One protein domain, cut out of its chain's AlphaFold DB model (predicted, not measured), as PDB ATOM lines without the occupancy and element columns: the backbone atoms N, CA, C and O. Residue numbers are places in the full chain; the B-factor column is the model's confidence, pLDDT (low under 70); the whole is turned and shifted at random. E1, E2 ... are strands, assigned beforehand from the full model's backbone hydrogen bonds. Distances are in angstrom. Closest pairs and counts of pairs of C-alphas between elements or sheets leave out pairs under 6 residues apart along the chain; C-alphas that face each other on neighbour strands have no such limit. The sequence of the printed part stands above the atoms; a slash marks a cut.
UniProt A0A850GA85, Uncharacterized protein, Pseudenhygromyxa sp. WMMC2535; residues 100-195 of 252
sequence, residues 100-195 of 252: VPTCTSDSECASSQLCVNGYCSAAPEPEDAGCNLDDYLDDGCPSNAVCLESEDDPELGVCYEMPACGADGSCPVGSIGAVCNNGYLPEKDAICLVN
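Overview. This is residues 100 to 195 of the 252 residues of an uncharacterized protein of Pseudenhygromyxa sp. WMMC2535 (UniProt A0A850GA85). There is little regular structure here: a small three-stranded sheet, order E3, E5, E4, with the hairpin E1 and E2 beside the last part of E5, the hairpin E6 and E7 beyond that end, and long loops. Of 96 printed residues, 27 are in seven named strands, E1 to E7 along the chain: all strand, antiparallel. The whole is compact, radius of gyration 12.6 A over C-alphas, spanning 33 by 33 by 19 A.

Along the chain. Find E5 at residues 157 to 161, 13.0 A long, E4 at 145 to 149, 12.8 A, and E3 at 129 to 131. E1, residues 113 to 116, begins at C-alpha (37.889, -26.886, 34.573); E2 is 119 to 122. E6 is 178 to 180; E7, 192 to 194, ends at C-alpha (42.225, -30.790, 19.028).

Arrangement. Within hydrogen-bond range, at 2.8 A each, look for N 158 and O 148, E5 to E4; N 130 and O 157, E3 to E5; N 116 and O 119, E1 to E2; N 193 and O 179, E7 to E6. The closest C-alphas of E2 and E5, Ser 121 and Glu 161, are 5.3 A apart. E4 and E7 are near each other.

Size, cuts and confidence. The farthest C-alphas, Asp 153 and Asp 168, are 36.2 A apart. Links E3 to E4, E5 to E6 and E6 to E7 are long. The printed part has no cut, and no printed residue is under pLDDT 70.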
ATOM      1  N   VAL A 100      38.698 -39.867  27.805       83.94
ATOM      2  CA  VAL A 100      38.913 -38.422  27.805       83.94
ATOM      3  C   VAL A 100      37.563 -37.699  27.910       83.94
ATOM      4  O   VAL A 100      36.694 -37.917  27.056       83.94
ATOM      5  N   PRO A 101      37.362 -36.820  28.910       82.00
ATOM      6  CA  PRO A 101      36.108 -36.103  29.086       82.00
ATOM      7  C   PRO A 101      35.904 -35.040  27.998       82.00
ATOM      8  O   PRO A 101      36.720 -34.134  27.815       82.00
ATOM      9  N   THR A 102      34.773 -35.136  27.298       88.94
ATOM     10  CA  THR A 102      34.314 -34.135  26.323       88.94
ATOM     11  C   THR A 102      33.225 -33.250  26.915       88.94
ATOM     12  O   THR A 102      32.467 -33.703  27.771       88.94
ATOM     13  N   CYS A 103      33.069 -32.037  26.396       92.00
ATOM     14  CA  CYS A 103      32.081 -31.071  26.873       92.00
ATOM     15  C   CYS A 103      31.490 -30.231  25.735       92.00
ATOM     16  O   CYS A 103      32.076 -30.097  24.660       92.00
ATOM     17  N   THR A 104      30.329 -29.625  25.984       92.00
ATOM     18  CA  THR A 104      29.781 -28.539  25.149       92.00
ATOM     19  C   THR A 104      29.673 -27.202  25.880       92.00
ATOM     20  O   THR A 104      29.381 -26.179  25.259       92.00
ATOM     21  N   SER A 105      29.905 -27.201  27.192       92.81
ATOM     22  CA  SER A 105      29.883 -26.025  28.058       92.81
ATOM     23  C   SER A 105      30.671 -26.281  29.343       92.81
ATOM     24  O   SER A 105      30.783 -27.428  29.777       92.81
ATOM     25  N   ASP A 106      31.135 -25.221  30.010       93.12
ATOM     26  CA  ASP A 106      31.872 -25.325  31.284       93.12
ATOM     27  C   ASP A 106      31.084 -26.057  32.376       93.12
ATOM     28  O   ASP A 106      31.656 -26.683  33.261       93.12
ATOM     29  N   SER A 107      29.749 -26.016  32.310       94.44
ATOM     30  CA  SER A 107      28.878 -26.666  33.296       94.44
ATOM     31  C   SER A 107      28.941 -28.198  33.285       94.44
ATOM     32  O   SER A 107      28.452 -28.833  34.219       94.44
ATOM     33  N   GLU A 108      29.520 -28.781  32.233       94.12
ATOM     34  CA  GLU A 108      29.759 -30.220  32.099       94.12
ATOM     35  C   GLU A 108      31.121 -30.643  32.665       94.12
ATOM     36  O   GLU A 108      31.332 -31.831  32.908       94.12
ATOM     37  N   CYS A 109      32.023 -29.687  32.901       91.88
ATOM     38  CA  CYS A 109      33.354 -29.929  33.438       91.88
ATOM     39  C   CYS A 109      33.386 -29.807  34.970       91.88
ATOM     40  O   CYS A 109      32.461 -29.284  35.603       91.88
ATOM     41  N   ALA A 110      34.453 -30.315  35.598       91.50
ATOM     42  CA  ALA A 110      34.657 -30.130  37.034       91.50
ATOM     43  C   ALA A 110      34.750 -28.633  37.388       91.50
ATOM     44  O   ALA A 110      35.100 -27.808  36.554       91.50
ATOM     45  N   SER A 111      34.488 -28.253  38.647       89.75
ATOM     46  CA  SER A 111      34.424 -26.828  39.034       89.75
ATOM     47  C   SER A 111      35.733 -26.041  38.865       89.75
ATOM     48  O   SER A 111      35.717 -24.822  39.006       89.75
ATOM     49  N   SER A 112      36.855 -26.721  38.627       88.31
ATOM     50  CA  SER A 112      38.176 -26.146  38.337       88.31
ATOM     51  C   SER A 112      38.586 -26.289  36.865       88.31
ATOM     52  O   SER A 112      39.763 -26.158  36.542       88.31
ATOM     53  N   GLN A 113      37.646 -26.627  35.986       92.00
ATOM     54  CA  GLN A 113      37.889 -26.886  34.573       92.00
ATOM     55  C   GLN A 113      36.989 -26.017  33.694       92.00
ATOM     56  O   GLN A 113      35.901 -25.610  34.102       92.00
ATOM     57  N   LEU A 114      37.456 -25.766  32.476       91.94
ATOM     58  CA  LEU A 114      36.744 -25.045  31.428       91.94
ATOM     59  C   LEU A 114      36.575 -25.943  30.210       91.94
ATOM     60  O   LEU A 114      37.395 -26.829  29.952       91.94
ATOM     61  N   CYS A 115      35.513 -25.696  29.452       92.25
ATOM     62  CA  CYS A 115      35.268 -26.396  28.211       92.25
ATOM     63  C   CYS A 115      36.020 -25.729  27.062       92.25
ATOM     64  O   CYS A 115      35.536 -24.790  26.435       92.25
ATOM     65  N   VAL A 116      37.201 -26.251  26.756       89.25
ATOM     66  CA  VAL A 116      38.089 -25.717  25.726       89.25
ATOM     67  C   VAL A 116      38.033 -26.642  24.525       89.25
ATOM     68  O   VAL A 116      38.428 -27.804  24.594       89.25
ATOM     69  N   ASN A 117      37.514 -26.137  23.405       86.81
ATOM     70  CA  ASN A 117      37.490 -26.873  22.137       86.81
ATOM     71  C   ASN A 117      36.826 -28.264  22.219       86.81
ATOM     72  O   ASN A 117      37.182 -29.189  21.490       86.81
ATOM     73  N   GLY A 118      35.830 -28.404  23.098       89.12
ATOM     74  CA  GLY A 118      35.089 -29.647  23.300       89.12
ATOM     75  C   GLY A 118      35.692 -30.600  24.333       89.12
ATOM     76  O   GLY A 118      35.201 -31.723  24.453       89.12
ATOM     77  N   TYR A 119      36.709 -30.164  25.081       90.06
ATOM     78  CA  TYR A 119      37.383 -30.936  26.123       90.06
ATOM     79  C   TYR A 119      37.419 -30.173  27.437       90.06
ATOM     80  O   TYR A 119      37.568 -28.953  27.456       90.06
ATOM     81  N   CYS A 120      37.311 -30.901  28.544       90.19
ATOM     82  CA  CYS A 120      37.511 -30.302  29.854       90.19
ATOM     83  C   CYS A 120      39.011 -30.131  30.116       90.19
ATOM     84  O   CYS A 120      39.713 -31.107  30.366       90.19
ATOM     85  N   SER A 121      39.478 -28.886  30.054       88.94
ATOM     86  CA  SER A 121      40.839 -28.470  30.413       88.94
ATOM     87  C   SER A 121      40.838 -27.917  31.830       88.94
ATOM     88  O   SER A 121      39.846 -27.319  32.252       88.94
ATOM     89  N   ALA A 122      41.951 -28.042  32.555       89.00
ATOM     90  CA  ALA A 122      42.165 -27.216  33.739       89.00
ATOM     91  C   ALA A 122      41.993 -25.732  33.371       89.00
ATOM     92  O   ALA A 122      42.369 -25.310  32.271       89.00
ATOM     93  N   ALA A 123      41.360 -24.963  34.258       86.38
ATOM     94  CA  ALA A 123      41.287 -23.522  34.082       86.38
ATOM     95  C   ALA A 123      42.710 -22.945  34.203       86.38
ATOM     96  O   ALA A 123      43.382 -23.264  35.184       86.38
ATOM     97  N   PRO A 124      43.166 -22.124  33.244       84.94
ATOM     98  CA  PRO A 124      44.500 -21.550  33.304       84.94
ATOM     99  C   PRO A 124      44.616 -20.581  34.485       84.94
ATOM    100  O   PRO A 124      43.738 -19.744  34.725       84.94
ATOM    101  N   GLU A 125      45.717 -20.685  35.212       85.25
ATOM    102  CA  GLU A 125      46.110 -19.757  36.261       85.25
ATOM    103  C   GLU A 125      46.810 -18.525  35.646       85.25
ATOM    104  O   GLU A 125      47.256 -18.545  34.498       85.25
ATOM    105  N   PRO A 126      46.961 -17.406  36.380       79.56
ATOM    106  CA  PRO A 126      47.613 -16.203  35.847       79.56
ATOM    107  C   PRO A 126      49.059 -16.413  35.365       79.56
ATOM    108  O   PRO A 126      49.581 -15.597  34.609       79.56
ATOM    109  N   GLU A 127      49.716 -17.465  35.850       81.81
ATOM    110  CA  GLU A 127      51.063 -17.881  35.454       81.81
ATOM    111  C   GLU A 127      51.118 -18.624  34.114       81.81
ATOM    112  O   GLU A 127      52.189 -18.679  33.515       81.81
ATOM    113  N   ASP A 128      49.971 -19.078  33.604       82.12
ATOM    114  CA  ASP A 128      49.832 -19.749  32.306       82.12
ATOM    115  C   ASP A 128      49.682 -18.761  31.135       82.12
ATOM    116  O   ASP A 128      49.564 -19.162  29.975       82.12
ATOM    117  N   ALA A 129      49.670 -17.455  31.418       85.94
ATOM    118  CA  ALA A 129      49.526 -16.401  30.421       85.94
ATOM    119  C   ALA A 129      50.865 -15.993  29.782       85.94
ATOM    120  O   ALA A 129      51.900 -15.889  30.442       85.94
ATOM    121  N   GLY A 130      50.813 -15.629  28.499       85.62
ATOM    122  CA  GLY A 130      51.953 -15.108  27.743       85.62
ATOM    123  C   GLY A 130      52.765 -16.174  27.008       85.62
ATOM    124  O   GLY A 130      53.938 -15.933  26.713       85.62
ATOM    125  N   CYS A 131      52.159 -17.325  26.715       93.75
ATOM    126  CA  CYS A 131      52.750 -18.331  25.838       93.75
ATOM    127  C   CYS A 131      52.824 -17.837  24.379       93.75
ATOM    128  O   CYS A 131      52.207 -16.834  24.000       93.75
ATOM    129  N   ASN A 132      53.629 -18.512  23.562       93.19
ATOM    130  CA  ASN A 132      53.940 -18.092  22.203       93.19
ATOM    131  C   ASN A 132      52.956 -18.686  21.182       93.19
ATOM    132  O   ASN A 132      53.076 -19.844  20.796       93.19
ATOM    133  N   LEU A 133      52.029 -17.857  20.692       90.81
ATOM    134  CA  LEU A 133      51.063 -18.234  19.650       90.81
ATOM    135  C   LEU A 133      51.701 -18.465  18.267       90.81
ATOM    136  O   LEU A 133      51.093 -19.116  17.419       90.81
ATOM    137  N   ASP A 134      52.907 -17.939  18.025       89.38
ATOM    138  CA  ASP A 134      53.587 -18.020  16.726       89.38
ATOM    139  C   ASP A 134      54.502 -19.253  16.594       89.38
ATOM    140  O   ASP A 134      54.894 -19.610  15.478       89.38
ATOM    141  N   ASP A 135      54.874 -19.898  17.706       88.56
ATOM    142  CA  ASP A 135      55.776 -21.056  17.723       88.56
ATOM    143  C   ASP A 135      55.116 -22.260  18.393       88.56
ATOM    144  O   ASP A 135      55.251 -22.482  19.586       88.56
ATOM    145  N   TYR A 136      54.417 -23.077  17.609       81.81
ATOM    146  CA  TYR A 136      53.748 -24.277  18.120       81.81
ATOM    147  C   TYR A 136      54.703 -25.397  18.568       81.81
ATOM    148  O   TYR A 136      54.251 -26.365  19.177       81.81
ATOM    149  N   LEU A 137      55.994 -25.330  18.217       86.44
ATOM    150  CA  LEU A 137      56.974 -26.347  18.618       86.44
ATOM    151  C   LEU A 137      57.623 -26.008  19.960       86.44
ATOM    152  O   LEU A 137      57.921 -26.927  20.717       86.44
ATOM    153  N   ASP A 138      57.814 -24.718  20.228       87.94
ATOM    154  CA  ASP A 138      58.294 -24.160  21.495       87.94
ATOM    155  C   ASP A 138      57.337 -23.042  21.934       87.94
ATOM    156  O   ASP A 138      57.646 -21.845  21.916       87.94
ATOM    157  N   ASP A 139      56.117 -23.454  22.275       91.38
ATOM    158  CA  ASP A 139      55.026 -22.541  22.618       91.38
ATOM    159  C   ASP A 139      55.172 -21.961  24.035       91.38
ATOM    160  O   ASP A 139      54.415 -21.081  24.436       91.38
ATOM    161  N   GLY A 140      56.169 -22.418  24.800       92.44
ATOM    162  CA  GLY A 140      56.412 -22.021  26.184       92.44
ATOM    163  C   GLY A 140      55.456 -22.647  27.204       92.44
ATOM    164  O   GLY A 140      55.586 -22.360  28.394       92.44
ATOM    165  N   CYS A 141      54.528 -23.505  26.773       93.81
ATOM    166  CA  CYS A 141      53.622 -24.230  27.655       93.81
ATOM    167  C   CYS A 141      54.247 -25.536  28.165       93.81
ATOM    168  O   CYS A 141      55.079 -26.132  27.469       93.81
ATOM    169  N   PRO A 142      53.831 -26.036  29.347       93.12
ATOM    170  CA  PRO A 142      54.266 -27.343  29.829       93.12
ATOM    171  C   PRO A 142      53.899 -28.457  28.836       93.12
ATOM    172  O   PRO A 142      53.088 -28.271  27.925       93.12
ATOM    173  N   SER A 143      54.532 -29.622  28.980       92.62
ATOM    174  CA  SER A 143      54.426 -30.724  28.015       92.62
ATOM    175  C   SER A 143      52.998 -31.260  27.855       92.62
ATOM    176  O   SER A 143      52.646 -31.732  26.776       92.62
ATOM    177  N   ASN A 144      52.152 -31.117  28.873       91.81
ATOM    178  CA  ASN A 144      50.745 -31.514  28.874       91.81
ATOM    179  C   ASN A 144      49.776 -30.410  28.398       91.81
ATOM    180  O   ASN A 144      48.564 -30.608  28.440       91.81
ATOM    181  N   ALA A 145      50.271 -29.250  27.962       92.94
ATOM    182  CA  ALA A 145      49.446 -28.111  27.569       92.94
ATOM    183  C   ALA A 145      49.820 -27.573  26.189       92.94
ATOM    184  O   ALA A 145      50.943 -27.759  25.722       92.94
ATOM    185  N   VAL A 146      48.893 -26.866  25.549       92.88
ATOM    186  CA  VAL A 146      49.131 -26.162  24.281       92.88
ATOM    187  C   VAL A 146      48.768 -24.689  24.410       92.88
ATOM    188  O   VAL A 146      47.815 -24.335  25.105       92.88
ATOM    189  N   CYS A 147      49.531 -23.832  23.736       93.88
ATOM    190  CA  CYS A 147      49.254 -22.404  23.690       93.88
ATOM    191  C   CYS A 147      48.072 -22.105  22.764       93.88
ATOM    192  O   CYS A 147      48.150 -22.337  21.555       93.88
ATOM    193  N   LEU A 148      46.986 -21.574  23.325       91.38
ATOM    194  CA  LEU A 148      45.810 -21.125  22.577       91.38
ATOM    195  C   LEU A 148      45.518 -19.659  22.882       91.38
ATOM    196  O   LEU A 148      45.933 -19.122  23.906       91.38
ATOM    197  N   GLU A 149      44.801 -19.005  21.977       90.69
ATOM    198  CA  GLU A 149      44.345 -17.630  22.168       90.69
ATOM    199  C   GLU A 149      43.398 -17.549  23.373       90.69
ATOM    200  O   GLU A 149      42.523 -18.400  23.548       90.69
ATOM    201  N   SER A 150      43.550 -16.511  24.194       86.56
ATOM    202  CA  SER A 150      42.576 -16.213  25.241       86.56
ATOM    203  C   SER A 150      41.268 -15.715  24.625       86.56
ATOM    204  O   SER A 150      41.263 -14.869  23.731       86.56
ATOM    205  N   GLU A 151      40.138 -16.174  25.163       82.31
ATOM    206  CA  GLU A 151      38.822 -15.651  24.780       82.31
ATOM    207  C   GLU A 151      38.641 -14.168  25.155       82.31
ATOM    208  O   GLU A 151      37.902 -13.442  24.486       82.31
ATOM    209  N   ASP A 152      39.322 -13.714  26.211       85.56
ATOM    210  CA  ASP A 152      39.257 -12.331  26.688       85.56
ATOM    211  C   ASP A 152      40.187 -11.394  25.898       85.56
ATOM    212  O   ASP A 152      39.880 -10.207  25.736       85.56
ATOM    213  N   ASP A 153      41.314 -11.915  25.405       88.25
ATOM    214  CA  ASP A 153      42.310 -11.175  24.627       88.25
ATOM    215  C   ASP A 153      42.987 -12.089  23.583       88.25
ATOM    216  O   ASP A 153      43.905 -12.833  23.924       88.25
ATOM    217  N   PRO A 154      42.593 -12.029  22.298       87.12
ATOM    218  CA  PRO A 154      43.132 -12.923  21.272       87.12
ATOM    219  C   PRO A 154      44.610 -12.656  20.940       87.12
ATOM    220  O   PRO A 154      45.228 -13.455  20.247       87.12
ATOM    221  N   GLU A 155      45.193 -11.544  21.404       88.94
ATOM    222  CA  GLU A 155      46.635 -11.285  21.272       88.94
ATOM    223  C   GLU A 155      47.446 -11.937  22.409       88.94
ATOM    224  O   GLU A 155      48.680 -11.946  22.366       88.94
ATOM    225  N   LEU A 156      46.770 -12.482  23.427       90.25
ATOM    226  CA  LEU A 156      47.372 -13.159  24.566       90.25
ATOM    227  C   LEU A 156      47.239 -14.677  24.418       90.25
ATOM    228  O   LEU A 156      46.141 -15.229  24.465       90.25
ATOM    229  N   GLY A 157      48.379 -15.358  24.314       93.06
ATOM    230  CA  GLY A 157      48.434 -16.808  24.435       93.06
ATOM    231  C   GLY A 157      48.266 -17.255  25.884       93.06
ATOM    232  O   GLY A 157      48.868 -16.671  26.791       93.06
ATOM    233  N   VAL A 158      47.484 -18.309  26.095       93.44
ATOM    234  CA  VAL A 158      47.303 -18.985  27.380       93.44
ATOM    235  C   VAL A 158      47.521 -20.488  27.213       93.44
ATOM    236  O   VAL A 158      47.072 -21.087  26.233       93.44
ATOM    237  N   CYS A 159      48.231 -21.098  28.159       94.00
ATOM    238  CA  CYS A 159      48.446 -22.539  28.174       94.00
ATOM    239  C   CYS A 159      47.206 -23.264  28.688       94.00
ATOM    240  O   CYS A 159      46.817 -23.096  29.841       94.00
ATOM    241  N   TYR A 160      46.614 -24.103  27.844       92.12
ATOM    242  CA  TYR A 160      45.510 -24.975  28.231       92.12
ATOM    243  C   TYR A 160      45.995 -26.413  28.329       92.12
ATOM    244  O   TYR A 160      46.544 -26.950  27.361       92.12
ATOM    245  N   GLU A 161      45.805 -27.028  29.496       92.31
ATOM    246  CA  GLU A 161      46.101 -28.444  29.699       92.31
ATOM    247  C   GLU A 161      45.164 -29.303  28.855       92.31
ATOM    248  O   GLU A 161      43.939 -29.270  28.987       92.31
ATOM    249  N   MET A 162      45.759 -30.113  27.990       90.69
ATOM    250  CA  MET A 162      45.014 -31.001  27.119       90.69
ATOM    251  C   MET A 162      44.895 -32.372  27.776       90.69
ATOM    252  O   MET A 162      45.858 -32.846  28.384       90.69
ATOM    253  N   PRO A 163      43.752 -33.060  27.629       90.06
ATOM    254  CA  PRO A 163      43.629 -34.416  28.134       90.06
ATOM    255  C   PRO A 163      44.702 -35.329  27.545       90.06
ATOM    256  O   PRO A 163      44.999 -35.255  26.347       90.06
ATOM    257  N   ALA A 164      45.249 -36.214  28.375       92.06
ATOM    258  CA  ALA A 164      46.116 -37.283  27.905       92.06
ATOM    259  C   ALA A 164      45.370 -38.180  26.908       92.06
ATOM    260  O   ALA A 164      44.149 -38.329  26.970       92.06
ATOM    261  N   CYS A 165      46.101 -38.800  25.990       92.56
ATOM    262  CA  CYS A 165      45.529 -39.799  25.103       92.56
ATOM    263  C   CYS A 165      44.969 -40.977  25.908       92.56
ATOM    264  O   CYS A 165      45.437 -41.282  27.005       92.56
ATOM    265  N   GLY A 166      43.997 -41.687  25.341       88.31
ATOM    266  CA  GLY A 166      43.560 -42.967  25.885       88.31
ATOM    267  C   GLY A 166      44.696 -43.994  25.882       88.31
ATOM    268  O   GLY A 166      45.682 -43.858  25.156       88.31
ATOM    269  N   ALA A 167      44.535 -45.069  26.655       86.00
ATOM    270  CA  ALA A 167      45.537 -46.135  26.786       86.00
ATOM    271  C   ALA A 167      45.930 -46.808  25.451       86.00
ATOM    272  O   ALA A 167      46.957 -47.477  25.362       86.00
ATOM    273  N   ASP A 168      45.097 -46.678  24.418       87.50
ATOM    274  CA  ASP A 168      45.334 -47.175  23.061       87.50
ATOM    275  C   ASP A 168      45.895 -46.106  22.102       87.50
ATOM    276  O   ASP A 168      46.008 -46.357  20.900       87.50
ATOM    277  N   GLY A 169      46.246 -44.923  22.614       88.56
ATOM    278  CA  GLY A 169      46.685 -43.777  21.822       88.56
ATOM    279  C   GLY A 169      45.550 -43.110  21.044       88.56
ATOM    280  O   GLY A 169      45.816 -42.417  20.062       88.56
ATOM    281  N   SER A 170      44.288 -43.338  21.423       89.75
ATOM    282  CA  SER A 170      43.140 -42.673  20.807       89.75
ATOM    283  C   SER A 170      42.744 -41.398  21.551       89.75
ATOM    284  O   SER A 170      43.024 -41.217  22.735       89.75
ATOM    285  N   CYS A 171      42.066 -40.508  20.834       93.00
ATOM    286  CA  CYS A 171      41.375 -39.356  21.394       93.00
ATOM    287  C   CYS A 171      39.918 -39.411  20.940       93.00
ATOM    288  O   CYS A 171      39.658 -39.850  19.810       93.00
ATOM    289  N   PRO A 172      38.955 -38.976  21.770       91.19
ATOM    290  CA  PRO A 172      37.600 -38.757  21.306       91.19
ATOM    291  C   PRO A 172      37.621 -37.841  20.093       91.19
ATOM    292  O   PRO A 172      38.475 -36.977  19.957       91.19
ATOM    293  N   VAL A 173      36.657 -38.005  19.200       91.38
ATOM    294  CA  VAL A 173      36.498 -37.052  18.100       91.38
ATOM    295  C   VAL A 173      35.964 -35.715  18.631       91.38
ATOM    296  O   VAL A 173      36.292 -34.657  18.107       91.38
ATOM    297  N   GLY A 174      35.152 -35.733  19.691       84.31
ATOM    298  CA  GLY A 174      34.534 -34.518  20.218       84.31
ATOM    299  C   GLY A 174      33.706 -33.780  19.156       84.31
ATOM    300  O   GLY A 174      33.131 -34.389  18.252       84.31
ATOM    301  N   SER A 175      33.632 -32.455  19.279       86.94
ATOM    302  CA  SER A 175      32.872 -31.581  18.373       86.94
ATOM    303  C   SER A 175      33.677 -31.067  17.179       86.94
ATOM    304  O   SER A 175      33.073 -30.655  16.190       86.94
ATOM    305  N   ILE A 176      35.011 -31.093  17.260       89.69
ATOM    306  CA  ILE A 176      35.902 -30.515  16.239       89.69
ATOM    307  C   ILE A 176      36.985 -31.478  15.739       89.69
ATOM    308  O   ILE A 176      37.745 -31.132  14.845       89.69
ATOM    309  N   GLY A 177      37.042 -32.697  16.269       93.25
ATOM    310  CA  GLY A 177      38.076 -33.678  15.960       93.25
ATOM    311  C   GLY A 177      39.262 -33.608  16.913       93.25
ATOM    312  O   GLY A 177      39.510 -32.577  17.542       93.25
ATOM    313  N   ALA A 178      39.994 -34.713  17.025       95.19
ATOM    314  CA  ALA A 178      41.285 -34.749  17.697       95.19
ATOM    315  C   ALA A 178      42.128 -35.954  17.268       95.19
ATOM    316  O   ALA A 178      41.626 -37.009  16.859       95.19
ATOM    317  N   VAL A 179      43.436 -35.802  17.442       95.38
ATOM    318  CA  VAL A 179      44.416 -36.875  17.292       95.38
ATOM    319  C   VAL A 179      45.334 -36.903  18.504       95.38
ATOM    320  O   VAL A 179      45.660 -35.862  19.071       95.38
ATOM    321  N   CYS A 180      45.763 -38.095  18.903       95.12
ATOM    322  CA  CYS A 180      46.786 -38.217  19.927       95.12
ATOM    323  C   CYS A 180      48.125 -37.670  19.422       95.12
ATOM    324  O   CYS A 180      48.536 -37.948  18.290       95.12
ATOM    325  N   ASN A 181      48.834 -36.927  20.269       94.56
ATOM    326  CA  ASN A 181      50.199 -36.516  19.989       94.56
ATOM    327  C   ASN A 181      51.160 -37.716  20.047       94.56
ATOM    328  O   ASN A 181      51.799 -37.984  21.060       94.56
ATOM    329  N   ASN A 182      51.323 -38.402  18.919       92.25
ATOM    330  CA  ASN A 182      52.273 -39.504  18.760       92.25
ATOM    331  C   ASN A 182      53.638 -39.011  18.242       92.25
ATOM    332  O   ASN A 182      54.239 -39.609  17.346       92.25
ATOM    333  N   GLY A 183      54.119 -37.892  18.794       91.06
ATOM    334  CA  GLY A 183      55.377 -37.246  18.407       91.06
ATOM    335  C   GLY A 183      55.247 -36.193  17.301       91.06
ATOM    336  O   GLY A 183      56.244 -35.868  16.654       91.06
ATOM    337  N   TYR A 184      54.043 -35.659  17.076       91.62
ATOM    338  CA  TYR A 184      53.816 -34.525  16.172       91.62
ATOM    339  C   TYR A 184      54.379 -33.230  16.749       91.62
ATOM    340  O   TYR A 184      55.009 -32.453  16.030       91.62
ATOM    341  N   LEU A 185      54.203 -33.051  18.057       91.56
ATOM    342  CA  LEU A 185      54.843 -32.021  18.858       91.56
ATOM    343  C   LEU A 185      55.873 -32.718  19.761       91.56
ATOM    344  O   LEU A 185      55.487 -33.365  20.734       91.56
ATOM    345  N   PRO A 186      57.173 -32.665  19.418       89.75
ATOM    346  CA  PRO A 186      58.197 -33.495  20.054       89.75
ATOM    347  C   PRO A 186      58.465 -33.142  21.522       89.75
ATOM    348  O   PRO A 186      59.025 -33.967  22.239       89.75
ATOM    349  N   GLU A 187      58.094 -31.937  21.957       90.00
ATOM    350  CA  GLU A 187      58.261 -31.467  23.340       90.00
ATOM    351  C   GLU A 187      56.980 -31.597  24.177       90.00
ATOM    352  O   GLU A 187      56.954 -31.200  25.341       90.00
ATOM    353  N   LYS A 188      55.917 -32.166  23.597       93.31
ATOM    354  CA  LYS A 188      54.639 -32.382  24.272       93.31
ATOM    355  C   LYS A 188      54.435 -33.854  24.603       93.31
ATOM    356  O   LYS A 188      54.895 -34.739  23.880       93.31
ATOM    357  N   ASP A 189      53.704 -34.091  25.684       93.81
ATOM    358  CA  ASP A 189      53.283 -35.416  26.117       93.81
ATOM    359  C   ASP A 189      52.279 -36.014  25.122       93.81
ATOM    360  O   ASP A 189      51.861 -35.373  24.150       93.81
ATOM    361  N   ALA A 190      51.878 -37.263  25.359       94.00
ATOM    362  CA  ALA A 190      50.791 -37.902  24.627       94.00
ATOM    363  C   ALA A 190      49.451 -37.267  25.038       94.00
ATOM    364  O   ALA A 190      48.710 -37.822  25.843       94.00
ATOM    365  N   ILE A 191      49.165 -36.087  24.490       93.69
ATOM    366  CA  ILE A 191      47.935 -35.316  24.695       93.69
ATOM    367  C   ILE A 191      47.066 -35.290  23.439       93.69
ATOM    368  O   ILE A 191      47.556 -35.429  22.316       93.69
ATOM    369  N   CYS A 192      45.767 -35.070  23.618       94.31
ATOM    370  CA  CYS A 192      44.828 -34.916  22.519       94.31
ATOM    371  C   CYS A 192      44.960 -33.545  21.853       94.31
ATOM    372  O   CYS A 192      44.549 -32.523  22.399       94.31
ATOM    373  N   LEU A 193      45.500 -33.535  20.635       93.62
ATOM    374  CA  LEU A 193      45.614 -32.351  19.795       93.62
ATOM    375  C   LEU A 193      44.292 -32.122  19.068       93.62
ATOM    376  O   LEU A 193      43.924 -32.853  18.143       93.62
ATOM    377  N   VAL A 194      43.564 -31.111  19.522       92.38
ATOM    378  CA  VAL A 194      42.225 -30.790  19.028       92.38
ATOM    379  C   VAL A 194      42.257 -30.191  17.632       92.38
ATOM    380  O   VAL A 194      43.211 -29.521  17.244       92.38
ATOM    381  N   ASN A 195      41.194 -30.442  16.871       93.00
ATOM    382  CA  ASN A 195      41.027 -30.032  15.478       93.00
ATOM    383  C   ASN A 195      42.063 -30.615  14.496       93.00
ATOM    384  O   ASN A 195      42.067 -30.251  13.321       93.00
TER     385      ASN A 195